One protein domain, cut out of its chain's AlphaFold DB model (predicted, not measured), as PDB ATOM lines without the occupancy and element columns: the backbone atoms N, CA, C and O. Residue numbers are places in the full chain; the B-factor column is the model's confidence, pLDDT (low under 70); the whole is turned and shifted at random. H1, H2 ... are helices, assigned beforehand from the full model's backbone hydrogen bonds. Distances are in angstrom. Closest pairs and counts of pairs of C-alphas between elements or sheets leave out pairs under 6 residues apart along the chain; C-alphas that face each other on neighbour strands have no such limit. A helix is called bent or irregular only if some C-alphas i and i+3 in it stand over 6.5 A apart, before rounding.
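What this domain is: This is residues 18 to 125 of the 128 residues of an uncharacterized protein of Acrocarpospora pleiomorpha (UniProt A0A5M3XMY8). H1 and the kinked H2 form a helical hairpin with H3 set crosswise to both, and a long loop, residues 82 to 115, leads to short H4 near H1. The 108 printed residues include four named helices, H1 to H4, and no named strand: all helix. The whole is compact, radius of gyration of the C-alphas 14.6 A, spanning 44 by 31 by 28 A.

How they stand to each other: H1, residues 18 to 38, touches H2, residues 40 to 58, with residues 28 to 36 alone, at a shallow tilt of 24 degrees, opposite ways; the closest C-alphas, Ala 36 and Ala 43, are 5.6 A apart. H2 is irregular, C-alphas 45 and 48 being 9.1 A apart, with a kink of 112 degrees near residue 48. H3, residues 67 to 81, touches H1 with residues 68 to 72 alone, about perpendicular at 88 degrees; the closest C-alphas, Val 35 and Ala 72, are 5.0 A apart. H4, residues 116 to 123, is near H1. O i to N i+4 pairs are within hydrogen-bond range throughout H1, H3 and H4, and in 10 of 15 in H2.

Where its parts are: H1 runs 30.5 A from C-alpha 18 at (8.265, 109.701, -74.379), H2 17.9 A, H3 21.4 A; H4 ends at C-alpha 123, (33.658, 122.121, -67.884).

The domain as a whole: The printed part has no cut. The link H3 to H4 is long. Residues 18 to 19 and 87 to 125 have pLDDT under 70.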
ATOM      1  N   SER A  18       6.825 109.461 -74.237       67.38
ATOM      2  CA  SER A  18       8.265 109.701 -74.379       67.38
ATOM      3  C   SER A  18       8.588 111.195 -74.405       67.38
ATOM      4  O   SER A  18       9.546 111.626 -73.759       67.38
ATOM      5  N   ARG A  19       7.763 112.022 -75.062       69.69
ATOM      6  CA  ARG A  19       7.923 113.489 -75.048       69.69
ATOM      7  C   ARG A  19       7.644 114.079 -73.677       69.69
ATOM      8  O   ARG A  19       8.385 114.966 -73.254       69.69
ATOM      9  N   LEU A  20       6.638 113.570 -72.969       74.38
ATOM     10  CA  LEU A  20       6.342 114.000 -71.603       74.38
ATOM     11  C   LEU A  20       7.525 113.734 -70.663       74.38
ATOM     12  O   LEU A  20       7.929 114.624 -69.912       74.38
ATOM     13  N   ARG A  21       8.165 112.562 -70.772       75.31
ATOM     14  CA  ARG A  21       9.381 112.236 -70.010       75.31
ATOM     15  C   ARG A  21      10.554 113.164 -70.346       75.31
ATOM     16  O   ARG A  21      11.196 113.688 -69.437       75.31
ATOM     17  N   ILE A  22      10.800 113.454 -71.628       81.81
ATOM     18  CA  ILE A  22      11.855 114.398 -72.057       81.81
ATOM     19  C   ILE A  22      11.610 115.807 -71.494       81.81
ATOM     20  O   ILE A  22      12.537 116.473 -71.013       81.81
ATOM     21  N   GLN A  23      10.359 116.268 -71.530       81.94
ATOM     22  CA  GLN A  23       9.970 117.565 -70.985       81.94
ATOM     23  C   GLN A  23      10.145 117.609 -69.462       81.94
ATOM     24  O   GLN A  23      10.728 118.565 -68.944       81.94
ATOM     25  N   ALA A  24       9.731 116.558 -68.749       80.69
ATOM     26  CA  ALA A  24       9.935 116.433 -67.308       80.69
ATOM     27  C   ALA A  24      11.427 116.485 -66.938       80.69
ATOM     28  O   ALA A  24      11.821 117.265 -66.069       80.69
ATOM     29  N   HIS A  25      12.283 115.753 -67.657       85.75
ATOM     30  CA  HIS A  25      13.734 115.765 -67.439       85.75
ATOM     31  C   HIS A  25      14.334 117.161 -67.658       85.75
ATOM     32  O   HIS A  25      15.170 117.621 -66.875       85.75
ATOM     33  N   SER A  26      13.874 117.873 -68.690       87.38
ATOM     34  CA  SER A  26      14.312 119.239 -68.990       87.38
ATOM     35  C   SER A  26      13.885 120.235 -67.904       87.38
ATOM     36  O   SER A  26      14.666 121.106 -67.509       87.38
ATOM     37  N   LEU A  27      12.675 120.087 -67.355       89.38
ATOM     38  CA  LEU A  27      12.193 120.889 -66.227       89.38
ATOM     39  C   LEU A  27      12.980 120.608 -64.944       89.38
ATOM     40  O   LEU A  27      13.370 121.554 -64.256       89.38
ATOM     41  N   ILE A  28      13.273 119.341 -64.647       92.06
ATOM     42  CA  ILE A  28      14.121 118.952 -63.511       92.06
ATOM     43  C   ILE A  28      15.520 119.556 -63.668       92.06
ATOM     44  O   ILE A  28      16.028 120.184 -62.741       92.06
ATOM     45  N   ALA A  29      16.123 119.465 -64.856       88.81
ATOM     46  CA  ALA A  29      17.426 120.069 -65.128       88.81
ATOM     47  C   ALA A  29      17.415 121.597 -64.945       88.81
ATOM     48  O   ALA A  29      18.366 122.162 -64.396       88.81
ATOM     49  N   LYS A  30      16.332 122.274 -65.351       90.19
ATOM     50  CA  LYS A  30      16.153 123.716 -65.141       90.19
ATOM     51  C   LYS A  30      16.037 124.062 -63.656       90.19
ATOM     52  O   LYS A  30      16.740 124.959 -63.191       90.19
ATOM     53  N   ARG A  31      15.192 123.345 -62.904       94.06
ATOM     54  CA  ARG A  31      15.044 123.512 -61.445       94.06
ATOM     55  C   ARG A  31      16.379 123.322 -60.735       94.06
ATOM     56  O   ARG A  31      16.782 124.187 -59.960       94.06
ATOM     57  N   ARG A  32      17.109 122.266 -61.094       94.19
ATOM     58  CA  ARG A  32      18.432 121.948 -60.554       94.19
ATOM     59  C   ARG A  32      19.415 123.103 -60.692       94.19
ATOM     60  O   ARG A  32      20.138 123.406 -59.751       94.19
ATOM     61  N   GLY A  33      19.445 123.751 -61.858       87.31
ATOM     62  CA  GLY A  33      20.309 124.908 -62.093       87.31
ATOM     63  C   GLY A  33      19.999 126.065 -61.142       87.31
ATOM     64  O   GLY A  33      20.913 126.652 -60.577       87.31
ATOM     65  N   LEU A  34      18.714 126.351 -60.916       91.25
ATOM     66  CA  LEU A  34      18.287 127.409 -59.999       91.25
ATOM     67  C   LEU A  34      18.589 127.069 -58.532       91.25
ATOM     68  O   LEU A  34      18.971 127.955 -57.770       91.25
ATOM     69  N   VAL A  35      18.439 125.803 -58.139       91.38
ATOM     70  CA  VAL A  35      18.758 125.333 -56.782       91.38
ATOM     71  C   VAL A  35      20.264 125.342 -56.528       91.38
ATOM     72  O   VAL A  35      20.687 125.794 -55.471       91.38
ATOM     73  N   ALA A  36      21.087 124.951 -57.507       88.06
ATOM     74  CA  ALA A  36      22.545 125.050 -57.401       88.06
ATOM     75  C   ALA A  36      23.020 126.499 -57.203       88.06
ATOM     76  O   ALA A  36      23.975 126.741 -56.472       88.06
ATOM     77  N   THR A  37      22.343 127.467 -57.831       83.75
ATOM     78  CA  THR A  37      22.604 128.897 -57.602       83.75
ATOM     79  C   THR A  37      22.143 129.351 -56.215       83.75
ATOM     80  O   THR A  37      22.793 130.197 -55.611       83.75
ATOM     81  N   ALA A  38      21.041 128.801 -55.697       87.81
ATOM     82  CA  ALA A  38      20.513 129.155 -54.380       87.81
ATOM     83  C   ALA A  38      21.299 128.526 -53.211       87.81
ATOM     84  O   ALA A  38      21.385 129.140 -52.152       87.81
ATOM     85  N   LEU A  39      21.873 127.330 -53.396       85.88
ATOM     86  CA  LEU A  39      22.655 126.589 -52.396       85.88
ATOM     87  C   LEU A  39      24.005 126.108 -52.969       85.88
ATOM     88  O   LEU A  39      24.221 124.905 -53.147       85.88
ATOM     89  N   PRO A  40      24.946 127.029 -53.243       84.38
ATOM     90  CA  PRO A  40      26.229 126.678 -53.850       84.38
ATOM     91  C   PRO A  40      27.092 125.781 -52.950       84.38
ATOM     92  O   PRO A  40      27.783 124.901 -53.460       84.38
ATOM     93  N   ALA A  41      27.022 125.954 -51.626       82.69
ATOM     94  CA  ALA A  41      27.752 125.128 -50.663       82.69
ATOM     95  C   ALA A  41      27.326 123.652 -50.738       82.69
ATOM     96  O   ALA A  41      28.165 122.769 -50.893       82.69
ATOM     97  N   LEU A  42      26.014 123.396 -50.733       85.56
ATOM     98  CA  LEU A  42      25.449 122.051 -50.859       85.56
ATOM     99  C   LEU A  42      25.774 121.423 -52.220       85.56
ATOM    100  O   LEU A  42      26.139 120.253 -52.297       85.56
ATOM    101  N   ALA A  43      25.681 122.207 -53.298       85.69
ATOM    102  CA  ALA A  43      26.041 121.740 -54.633       85.69
ATOM    103  C   ALA A  43      27.526 121.362 -54.740       85.69
ATOM    104  O   ALA A  43      27.863 120.386 -55.408       85.69
ATOM    105  N   SER A  44      28.404 122.110 -54.068       83.62
ATOM    106  CA  SER A  44      29.830 121.792 -53.978       83.62
ATOM    107  C   SER A  44      30.069 120.516 -53.170       83.62
ATOM    108  O   SER A  44      30.764 119.619 -53.645       83.62
ATOM    109  N   ALA A  45      29.436 120.398 -51.999       84.88
ATOM    110  CA  ALA A  45      29.591 119.259 -51.097       84.88
ATOM    111  C   ALA A  45      29.117 117.934 -51.719       84.88
ATOM    112  O   ALA A  45      29.779 116.912 -51.579       84.88
ATOM    113  N   LEU A  46      28.009 117.952 -52.469       85.38
ATOM    114  CA  LEU A  46      27.519 116.775 -53.192       85.38
ATOM    115  C   LEU A  46      28.302 116.479 -54.479       85.38
ATOM    116  O   LEU A  46      28.235 115.365 -55.001       85.38
ATOM    117  N   GLY A  47      29.017 117.465 -55.025       88.69
ATOM    118  CA  GLY A  47      29.854 117.306 -56.210       88.69
ATOM    119  C   GLY A  47      29.122 116.641 -57.382       88.69
ATOM    120  O   GLY A  47      28.085 117.119 -57.847       88.69
ATOM    121  N   GLY A  48      29.674 115.526 -57.874       85.50
ATOM    122  CA  GLY A  48      29.101 114.758 -58.986       85.50
ATOM    123  C   GLY A  48      27.726 114.149 -58.683       85.50
ATOM    124  O   GLY A  48      26.912 113.991 -59.593       85.50
ATOM    125  N   ASN A  49      27.421 113.897 -57.407       88.31
ATOM    126  CA  ASN A  49      26.154 113.294 -57.001       88.31
ATOM    127  C   ASN A  49      24.997 114.293 -57.055       88.31
ATOM    128  O   ASN A  49      23.858 113.880 -57.237       88.31
ATOM    129  N   PHE A  50      25.264 115.604 -57.001       87.31
ATOM    130  CA  PHE A  50      24.221 116.636 -56.956       87.31
ATOM    131  C   PHE A  50      23.168 116.485 -58.062       87.31
ATOM    132  O   PHE A  50      21.980 116.704 -57.837       87.31
ATOM    133  N   ALA A  51      23.587 116.113 -59.275       89.75
ATOM    134  CA  ALA A  51      22.660 115.934 -60.387       89.75
ATOM    135  C   ALA A  51      21.727 114.736 -60.211       89.75
ATOM    136  O   ALA A  51      20.540 114.865 -60.504       89.75
ATOM    137  N   ARG A  52      22.268 113.617 -59.727       92.94
ATOM    138  CA  ARG A  52      21.512 112.401 -59.434       92.94
ATOM    139  C   ARG A  52      20.573 112.627 -58.256       92.94
ATOM    140  O   ARG A  52      19.377 112.433 -58.403       92.94
ATOM    141  N   GLU A  53      21.093 113.141 -57.146       94.44
ATOM    142  CA  GLU A  53      20.305 113.389 -55.935       94.44
ATOM    143  C   GLU A  53      19.157 114.366 -56.193       94.44
ATOM    144  O   GLU A  53      18.033 114.148 -55.753       94.44
ATOM    145  N   PHE A  54      19.402 115.432 -56.961       94.25
ATOM    146  CA  PHE A  54      18.332 116.361 -57.307       94.25
ATOM    147  C   PHE A  54      17.295 115.733 -58.245       94.25
ATOM    148  O   PHE A  54      16.116 116.076 -58.170       94.25
ATOM    149  N   PHE A  55      17.713 114.843 -59.150       94.69
ATOM    150  CA  PHE A  55      16.779 114.117 -60.005       94.69
ATOM    151  C   PHE A  55      15.891 113.191 -59.171       94.69
ATOM    152  O   PHE A  55      14.675 113.290 -59.288       94.69
ATOM    153  N   ASP A  56      16.478 112.390 -58.281       95.00
ATOM    154  CA  ASP A  56      15.751 111.502 -57.366       95.00
ATOM    155  C   ASP A  56      14.782 112.300 -56.477       95.00
ATOM    156  O   ASP A  56      13.620 111.927 -56.311       95.00
ATOM    157  N   TYR A  57      15.219 113.465 -55.987       95.12
ATOM    158  CA  TYR A  57      14.366 114.390 -55.250       95.12
ATOM    159  C   TYR A  57      13.204 114.943 -56.083       95.12
ATOM    160  O   TYR A  57      12.114 115.096 -55.545       95.12
ATOM    161  N   ALA A  58      13.420 115.324 -57.341       93.06
ATOM    162  CA  ALA A  58      12.449 116.094 -58.122       93.06
ATOM    163  C   ALA A  58      11.557 115.230 -59.028       93.06
ATOM    164  O   ALA A  58      10.533 115.720 -59.516       93.06
ATOM    165  N   ASN A  59      11.942 113.979 -59.279       90.94
ATOM    166  CA  ASN A  59      11.197 113.057 -60.121       90.94
ATOM    167  C   ASN A  59       9.821 112.761 -59.504       90.94
ATOM    168  O   ASN A  59       9.719 112.371 -58.344       90.94
ATOM    169  N   GLY A  60       8.754 113.003 -60.270       84.06
ATOM    170  CA  GLY A  60       7.374 112.835 -59.797       84.06
ATOM    171  C   GLY A  60       6.941 113.802 -58.684       84.06
ATOM    172  O   GLY A  60       5.937 113.548 -58.027       84.06
ATOM    173  N   ARG A  61       7.680 114.897 -58.434       84.81
ATOM    174  CA  ARG A  61       7.360 115.866 -57.371       84.81
ATOM    175  C   ARG A  61       7.172 117.286 -57.915       84.81
ATOM    176  O   ARG A  61       8.033 117.782 -58.660       84.81
ATOM    177  N   PRO A  62       6.092 117.992 -57.515       85.50
ATOM    178  CA  PRO A  62       5.895 119.382 -57.900       85.50
ATOM    179  C   PRO A  62       7.023 120.247 -57.364       85.50
ATOM    180  O   PRO A  62       7.639 119.951 -56.341       85.50
ATOM    181  N   LYS A  63       7.262 121.371 -58.038       87.69
ATOM    182  CA  LYS A  63       8.077 122.422 -57.444       87.69
ATOM    183  C   LYS A  63       7.320 123.012 -56.241       87.69
ATOM    184  O   LYS A  63       6.162 123.395 -56.425       87.69
ATOM    185  N   PRO A  64       7.954 123.149 -55.066       87.31
ATOM    186  CA  PRO A  64       7.340 123.823 -53.931       87.31
ATOM    187  C   PRO A  64       6.951 125.275 -54.266       87.31
ATOM    188  O   PRO A  64       7.643 125.939 -55.055       87.31
ATOM    189  N   PRO A  65       5.872 125.807 -53.663       84.19
ATOM    190  CA  PRO A  65       5.578 127.236 -53.731       84.19
ATOM    191  C   PRO A  65       6.728 128.040 -53.100       84.19
ATOM    192  O   PRO A  65       7.426 127.556 -52.214       84.19
ATOM    193  N   GLY A  66       6.956 129.275 -53.562       85.50
ATOM    194  CA  GLY A  66       8.050 130.121 -53.049       85.50
ATOM    195  C   GLY A  66       9.355 130.080 -53.861       85.50
ATOM    196  O   GLY A  66      10.399 130.560 -53.415       85.50
ATOM    197  N   GLY A  67       9.319 129.551 -55.086       88.50
ATOM    198  CA  GLY A  67      10.406 129.728 -56.051       88.50
ATOM    199  C   GLY A  67      11.625 128.836 -55.797       88.50
ATOM    200  O   GLY A  67      11.515 127.739 -55.265       88.50
ATOM    201  N   SER A  68      12.799 129.253 -56.280       84.25
ATOM    202  CA  SER A  68      14.026 128.440 -56.212       84.25
ATOM    203  C   SER A  68      14.585 128.293 -54.798       84.25
ATOM    204  O   SER A  68      15.146 127.251 -54.490       84.25
ATOM    205  N   ARG A  69      14.414 129.300 -53.931       86.38
ATOM    206  CA  ARG A  69      14.875 129.250 -52.532       86.38
ATOM    207  C   ARG A  69      14.089 128.219 -51.717       86.38
ATOM    208  O   ARG A  69      14.693 127.465 -50.965       86.38
ATOM    209  N   ALA A  70      12.770 128.157 -51.911       90.44
ATOM    210  CA  ALA A  70      11.927 127.143 -51.281       90.44
ATOM    211  C   ALA A  70      12.255 125.729 -51.790       90.44
ATOM    212  O   ALA A  70      12.418 124.818 -50.987       90.44
ATOM    213  N   ASP A  71      12.443 125.564 -53.106       94.00
ATOM    214  CA  ASP A  71      12.855 124.284 -53.711       94.00
ATOM    215  C   ASP A  71      14.220 123.817 -53.175       94.00
ATOM    216  O   ASP A  71      14.423 122.641 -52.897       94.00
ATOM    217  N   ALA A  72      15.147 124.753 -52.960       90.69
ATOM    218  CA  ALA A  72      16.464 124.460 -52.412       90.69
ATOM    219  C   ALA A  72      16.406 124.012 -50.942       90.69
ATOM    220  O   ALA A  72      17.070 123.045 -50.570       90.69
ATOM    221  N   ARG A  73      15.583 124.673 -50.117       92.81
ATOM    222  CA  ARG A  73      15.350 124.269 -48.724       92.81
ATOM    223  C   ARG A  73      14.721 122.877 -48.643       92.81
ATOM    224  O   ARG A  73      15.239 122.032 -47.924       92.81
ATOM    225  N   ALA A  74      13.665 122.633 -49.419       94.75
ATOM    226  CA  ALA A  74      12.992 121.337 -49.461       94.75
ATOM    227  C   ALA A  74      13.935 120.212 -49.921       94.75
ATOM    228  O   ALA A  74      13.908 119.117 -49.369       94.75
ATOM    229  N   PHE A  75      14.821 120.491 -50.881       94.81
ATOM    230  CA  PHE A  75      15.848 119.539 -51.302       94.81
ATOM    231  C   PHE A  75      16.840 119.203 -50.178       94.81
ATOM    232  O   PHE A  75      17.146 118.033 -49.963       94.81
ATOM    233  N   ALA A  76      17.320 120.204 -49.434       92.31
ATOM    234  CA  ALA A  76      18.218 119.979 -48.298       92.31
ATOM    235  C   ALA A  76      17.540 119.179 -47.170       92.31
ATOM    236  O   ALA A  76      18.154 118.288 -46.586       92.31
ATOM    237  N   GLU A  77      16.266 119.462 -46.889       93.12
ATOM    238  CA  GLU A  77      15.461 118.710 -45.921       93.12
ATOM    239  C   GLU A  77      15.250 117.257 -46.369       93.12
ATOM    240  O   GLU A  77      15.424 116.345 -45.563       93.12
ATOM    241  N   TRP A  78      14.967 117.027 -47.657       95.06
ATOM    242  CA  TRP A  78      14.858 115.680 -48.218       95.06
ATOM    243  C   TRP A  78      16.174 114.899 -48.096       95.06
ATOM    244  O   TRP A  78      16.166 113.775 -47.609       95.06
ATOM    245  N   LEU A  79      17.319 115.503 -48.437       94.19
ATOM    246  CA  LEU A  79      18.631 114.862 -48.268       94.19
ATOM    247  C   LEU A  79      18.919 114.481 -46.815       94.19
ATOM    248  O   LEU A  79      19.479 113.416 -46.565       94.19
ATOM    249  N   ARG A  80      18.550 115.347 -45.864       91.50
ATOM    250  CA  ARG A  80      18.704 115.065 -44.434       91.50
ATOM    251  C   ARG A  80      17.845 113.875 -44.017       91.50
ATOM    252  O   ARG A  80      18.344 112.997 -43.323       91.50
ATOM    253  N   ALA A  81      16.587 113.836 -44.453       92.94
ATOM    254  CA  ALA A  81      15.673 112.737 -44.150       92.94
ATOM    255  C   ALA A  81      16.160 111.392 -44.718       92.94
ATOM    256  O   ALA A  81      16.000 110.364 -44.071       92.94
ATOM    257  N   GLU A  82      16.805 111.406 -45.886       91.81
ATOM    258  CA  GLU A  82      17.396 110.215 -46.513       91.81
ATOM    259  C   GLU A  82      18.775 109.836 -45.935       91.81
ATOM    260  O   GLU A  82      19.371 108.853 -46.368       91.81
ATOM    261  N   GLY A  83      19.336 110.621 -45.003       90.62
ATOM    262  CA  GLY A  83      20.693 110.406 -44.482       90.62
ATOM    263  C   GLY A  83      21.798 110.629 -45.526       90.62
ATOM    264  O   GLY A  83      22.895 110.095 -45.404       90.62
ATOM    265  N   ARG A  84      21.506 111.402 -46.579       87.94
ATOM    266  CA  ARG A  84      22.398 111.679 -47.724       87.94
ATOM    267  C   ARG A  84      22.958 113.101 -47.696       87.94
ATOM    268  O   ARG A  84      23.602 113.536 -48.652       87.94
ATOM    269  N   LEU A  85      22.686 113.849 -46.626       83.19
ATOM    270  CA  LEU A  85      23.241 115.179 -46.436       83.19
ATOM    271  C   LEU A  85      24.733 115.059 -46.070       83.19
ATOM    272  O   LEU A  85      25.057 114.352 -45.120       83.19
ATOM    273  N   PRO A  86      25.651 115.728 -46.790       74.50
ATOM    274  CA  PRO A  86      27.068 115.682 -46.452       74.50
ATOM    275  C   PRO A  86      27.329 116.334 -45.090       74.50
ATOM    276  O   PRO A  86      26.858 117.451 -44.834       74.50
ATOM    277  N   GLU A  87      28.133 115.671 -44.260       60.91
ATOM    278  CA  GLU A  87      28.634 116.205 -42.991       60.91
ATOM    279  C   GLU A  87      29.288 117.587 -43.200       60.91
ATOM    280  O   GLU A  87      30.068 117.793 -44.131       60.91
ATOM    281  N   GLY A  88      28.936 118.563 -42.356       61.00
ATOM    282  CA  GLY A  88      29.470 119.933 -42.415       61.00
ATOM    283  C   GLY A  88      28.686 120.946 -43.267       61.00
ATOM    284  O   GLY A  88      29.105 122.100 -43.366       61.00
ATOM    285  N   THR A  89      27.536 120.580 -43.849       56.00
ATOM    286  CA  THR A  89      26.689 121.513 -44.634       56.00
ATOM    287  C   THR A  89      25.685 122.336 -43.809       56.00
ATOM    288  O   THR A  89      25.100 123.277 -44.343       56.00
ATOM    289  N   ASP A  90      25.534 122.055 -42.507       47.53
ATOM    290  CA  ASP A  90      24.671 122.812 -41.577       47.53
ATOM    291  C   ASP A  90      25.275 124.151 -41.103       47.53
ATOM    292  O   ASP A  90      24.620 124.941 -40.423       47.53
ATOM    293  N   SER A  91      26.518 124.454 -41.490       37.56
ATOM    294  CA  SER A  91      27.156 125.741 -41.203       37.56
ATOM    295  C   SER A  91      27.016 126.703 -42.392       37.56
ATOM    296  O   SER A  91      27.476 126.380 -43.488       37.56
ATOM    297  N   PRO A  92      26.490 127.933 -42.210       41.50
ATOM    298  CA  PRO A  92      26.328 128.921 -43.285       41.50
ATOM    299  C   PRO A  92      27.655 129.501 -43.827       41.50
ATOM    300  O   PRO A  92      27.655 130.533 -44.498       41.50
ATOM    301  N   LYS A  93      28.804 128.864 -43.559       46.09
ATOM    302  CA  LYS A  93      30.126 129.345 -43.964       46.09
ATOM    303  C   LYS A  93      31.076 128.204 -44.361       46.09
ATOM    304  O   LYS A  93      31.933 127.816 -43.583       46.09
ATOM    305  N   ALA A  94      30.955 127.727 -45.597       41.66
ATOM    306  CA  ALA A  94      32.008 127.060 -46.382       41.66
ATOM    307  C   ALA A  94      31.486 126.860 -47.819       41.66
ATOM    308  O   ALA A  94      30.311 126.577 -48.005       41.66
ATOM    309  N   ALA A  95      32.233 126.972 -48.910       41.38
ATOM    310  CA  ALA A  95      33.520 127.574 -49.210       41.38
ATOM    311  C   ALA A  95      33.441 127.958 -50.702       41.38
ATOM    312  O   ALA A  95      32.779 127.290 -51.500       41.38
ATOM    313  N   LYS A  96      34.095 129.055 -51.079       47.44
ATOM    314  CA  LYS A  96      34.320 129.426 -52.481       47.44
ATOM    315  C   LYS A  96      35.182 128.328 -53.130       47.44
ATOM    316  O   LYS A  96      36.069 127.821 -52.441       47.44
ATOM    317  N   PRO A  97      34.973 127.939 -54.402       44.34
ATOM    318  CA  PRO A  97      35.913 127.038 -55.066       44.34
ATOM    319  C   PRO A  97      37.333 127.630 -54.987       44.34
ATOM    320  O   PRO A  97      37.465 128.860 -55.062       44.34
ATOM    321  N   PRO A  98      38.384 126.808 -54.818       40.59
ATOM    322  CA  PRO A  98      39.750 127.317 -54.794       40.59
ATOM    323  C   PRO A  98      40.024 128.082 -56.101       40.59
ATOM    324  O   PRO A  98      39.820 127.539 -57.185       40.59
ATOM    325  N   GLY A  99      40.433 129.353 -55.991       46.75
ATOM    326  CA  GLY A  99      40.894 130.160 -57.132       46.75
ATOM    327  C   GLY A  99      39.961 131.254 -57.673       46.75
ATOM    328  O   GLY A  99      40.058 131.586 -58.848       46.75
ATOM    329  N   VAL A 100      39.070 131.851 -56.873       45.34
ATOM    330  CA  VAL A 100      38.355 133.076 -57.292       45.34
ATOM    331  C   VAL A 100      38.617 134.176 -56.261       45.34
ATOM    332  O   VAL A 100      38.314 133.986 -55.085       45.34
ATOM    333  N   GLU A 101      39.170 135.322 -56.661       36.50
ATOM    334  CA  GLU A 101      39.499 136.452 -55.771       36.50
ATOM    335  C   GLU A 101      38.256 137.190 -55.244       36.50
ATOM    336  O   GLU A 101      37.173 137.169 -55.837       36.50
ATOM    337  N   SER A 102      38.373 137.765 -54.045       40.28
ATOM    338  CA  SER A 102      37.279 138.186 -53.148       40.28
ATOM    339  C   SER A 102      36.520 139.468 -53.520       40.28
ATOM    340  O   SER A 102      35.777 139.974 -52.689       40.28
ATOM    341  N   GLN A 103      36.611 139.961 -54.756       34.47
ATOM    342  CA  GLN A 103      36.084 141.292 -55.108       34.47
ATOM    343  C   GLN A 103      34.693 141.309 -55.778       34.47
ATOM    344  O   GLN A 103      34.192 142.373 -56.106       34.47
ATOM    345  N   ALA A 104      34.026 140.160 -55.943       37.97
ATOM    346  CA  ALA A 104      32.723 140.068 -56.627       37.97
ATOM    347  C   ALA A 104      31.553 139.673 -55.700       37.97
ATOM    348  O   ALA A 104      30.632 138.973 -56.117       37.97
ATOM    349  N   ILE A 105      31.596 140.076 -54.425       38.78
ATOM    350  CA  ILE A 105      30.456 139.952 -53.498       38.78
ATOM    351  C   ILE A 105      29.816 141.335 -53.330       38.78
ATOM    352  O   ILE A 105      29.747 141.883 -52.238       38.78
ATOM    353  N   VAL A 106      29.366 141.918 -54.437       31.25
ATOM    354  CA  VAL A 106      28.366 142.987 -54.418       31.25
ATOM    355  C   VAL A 106      27.289 142.580 -55.415       31.25
ATOM    356  O   VAL A 106      27.578 142.190 -56.542       31.25
ATOM    357  N   TRP A 107      26.053 142.546 -54.927       36.38
ATOM    358  CA  TRP A 107      24.838 142.150 -55.630       36.38
ATOM    359  C   TRP A 107      24.739 142.725 -57.054       36.38
ATOM    360  O   TRP A 107      24.768 143.939 -57.214       36.38
ATOM    361  N   ALA A 108      24.509 141.878 -58.064       32.19
ATOM    362  CA  ALA A 108      24.150 142.341 -59.407       32.19
ATOM    363  C   ALA A 108      23.147 141.391 -60.080       32.19
ATOM    364  O   ALA A 108      23.459 140.254 -60.439       32.19
ATOM    365  N   GLY A 109      21.923 141.895 -60.259       32.94
ATOM    366  CA  GLY A 109      20.788 141.247 -60.920       32.94
ATOM    367  C   GLY A 109      20.914 141.085 -62.438       32.94
ATOM    368  O   GLY A 109      19.937 140.703 -63.068       32.94
ATOM    369  N   GLU A 110      22.092 141.309 -63.028       33.53
ATOM    370  CA  GLU A 110      22.278 141.272 -64.488       33.53
ATOM    371  C   GLU A 110      23.515 140.474 -64.952       33.53
ATOM    372  O   GLU A 110      23.592 140.038 -66.098       33.53
ATOM    373  N   GLU A 111      24.449 140.133 -64.056       32.25
ATOM    374  CA  GLU A 111      25.736 139.510 -64.425       32.25
ATOM    375  C   GLU A 111      25.733 137.966 -64.437       32.25
ATOM    376  O   GLU A 111      26.768 137.293 -64.503       32.25
ATOM    377  N   ALA A 112      24.550 137.349 -64.419       42.88
ATOM    378  CA  ALA A 112      24.405 135.892 -64.388       42.88
ATOM    379  C   ALA A 112      24.927 135.179 -65.657       42.88
ATOM    380  O   ALA A 112      25.033 133.947 -65.657       42.88
ATOM    381  N   ALA A 113      25.255 135.913 -66.726       41.31
ATOM    382  CA  ALA A 113      25.759 135.370 -67.989       41.31
ATOM    383  C   ALA A 113      27.272 135.063 -67.980       41.31
ATOM    384  O   ALA A 113      27.704 134.119 -68.645       41.31
ATOM    385  N   GLN A 114      28.074 135.795 -67.197       44.06
ATOM    386  CA  GLN A 114      29.552 135.748 -67.259       44.06
ATOM    387  C   GLN A 114      30.196 135.053 -66.057       44.06
ATOM    388  O   GLN A 114      31.416 134.879 -65.974       44.06
ATOM    389  N   SER A 115      29.349 134.597 -65.144       47.22
ATOM    390  CA  SER A 115      29.773 134.237 -63.814       47.22
ATOM    391  C   SER A 115      30.675 132.984 -63.782       47.22
ATOM    392  O   SER A 115      30.342 131.963 -64.406       47.22
ATOM    393  N   PRO A 116      31.802 133.023 -63.041       46.00
ATOM    394  CA  PRO A 116      32.789 131.938 -62.961       46.00
ATOM    395  C   PRO A 116      32.186 130.566 -62.618       46.00
ATOM    396  O   PRO A 116      32.632 129.536 -63.126       46.00
ATOM    397  N   TRP A 117      31.093 130.547 -61.847       43.97
ATOM    398  CA  TRP A 117      30.378 129.328 -61.462       43.97
ATOM    399  C   TRP A 117      29.705 128.598 -62.637       43.97
ATOM    400  O   TRP A 117      29.690 127.367 -62.662       43.97
ATOM    401  N   ARG A 118      29.195 129.313 -63.656       53.94
ATOM    402  CA  ARG A 118      28.618 128.686 -64.865       53.94
ATOM    403  C   ARG A 118      29.688 128.038 -65.736       53.94
ATOM    404  O   ARG A 118      29.410 127.051 -66.418       53.94
ATOM    405  N   ARG A 119      30.896 128.611 -65.744       56.69
ATOM    406  CA  ARG A 119      32.045 128.115 -66.516       56.69
ATOM    407  C   ARG A 119      32.569 126.805 -65.926       56.69
ATOM    408  O   ARG A 119      32.693 125.826 -66.655       56.69
ATOM    409  N   TRP A 120      32.724 126.766 -64.604       54.59
ATOM    410  CA  TRP A 120      33.068 125.559 -63.849       54.59
ATOM    411  C   TRP A 120      32.054 124.418 -64.064       54.59
ATOM    412  O   TRP A 120      32.435 123.283 -64.344       54.59
ATOM    413  N   TRP A 121      30.749 124.726 -64.049       55.12
ATOM    414  CA  TRP A 121      29.690 123.731 -64.295       55.12
ATOM    415  C   TRP A 121      29.663 123.203 -65.738       55.12
ATOM    416  O   TRP A 121      29.313 122.047 -65.967       55.12
ATOM    417  N   ARG A 122      30.015 124.037 -66.727       60.34
ATOM    418  CA  ARG A 122      30.122 123.612 -68.132       60.34
ATOM    419  C   ARG A 122      31.308 122.678 -68.365       60.34
ATOM    420  O   ARG A 122      31.150 121.704 -69.090       60.34
ATOM    421  N   GLN A 123      32.447 122.937 -67.727       58.53
ATOM    422  CA  GLN A 123      33.658 122.121 -67.884       58.53
ATOM    423  C   GLN A 123      33.515 120.719 -67.275       58.53
ATOM    424  O   GLN A 123      33.989 119.758 -67.866       58.53
ATOM    425  N   ARG A 124      32.788 120.561 -66.160       56.91
ATOM    426  CA  ARG A 124      32.532 119.240 -65.545       56.91
ATOM    427  C   ARG A 124      31.451 118.390 -66.226       56.91
ATOM    428  O   ARG A 124      31.256 117.246 -65.834       56.91
ATOM    429  N   LYS A 125      30.706 118.935 -67.193       50.12
ATOM    430  CA  LYS A 125      29.609 118.227 -67.883       50.12
ATOM    431  C   LYS A 125      30.041 117.441 -69.128       50.12
ATOM    432  O   LYS A 125      29.172 116.849 -69.760       50.12
TER     433      LYS A 125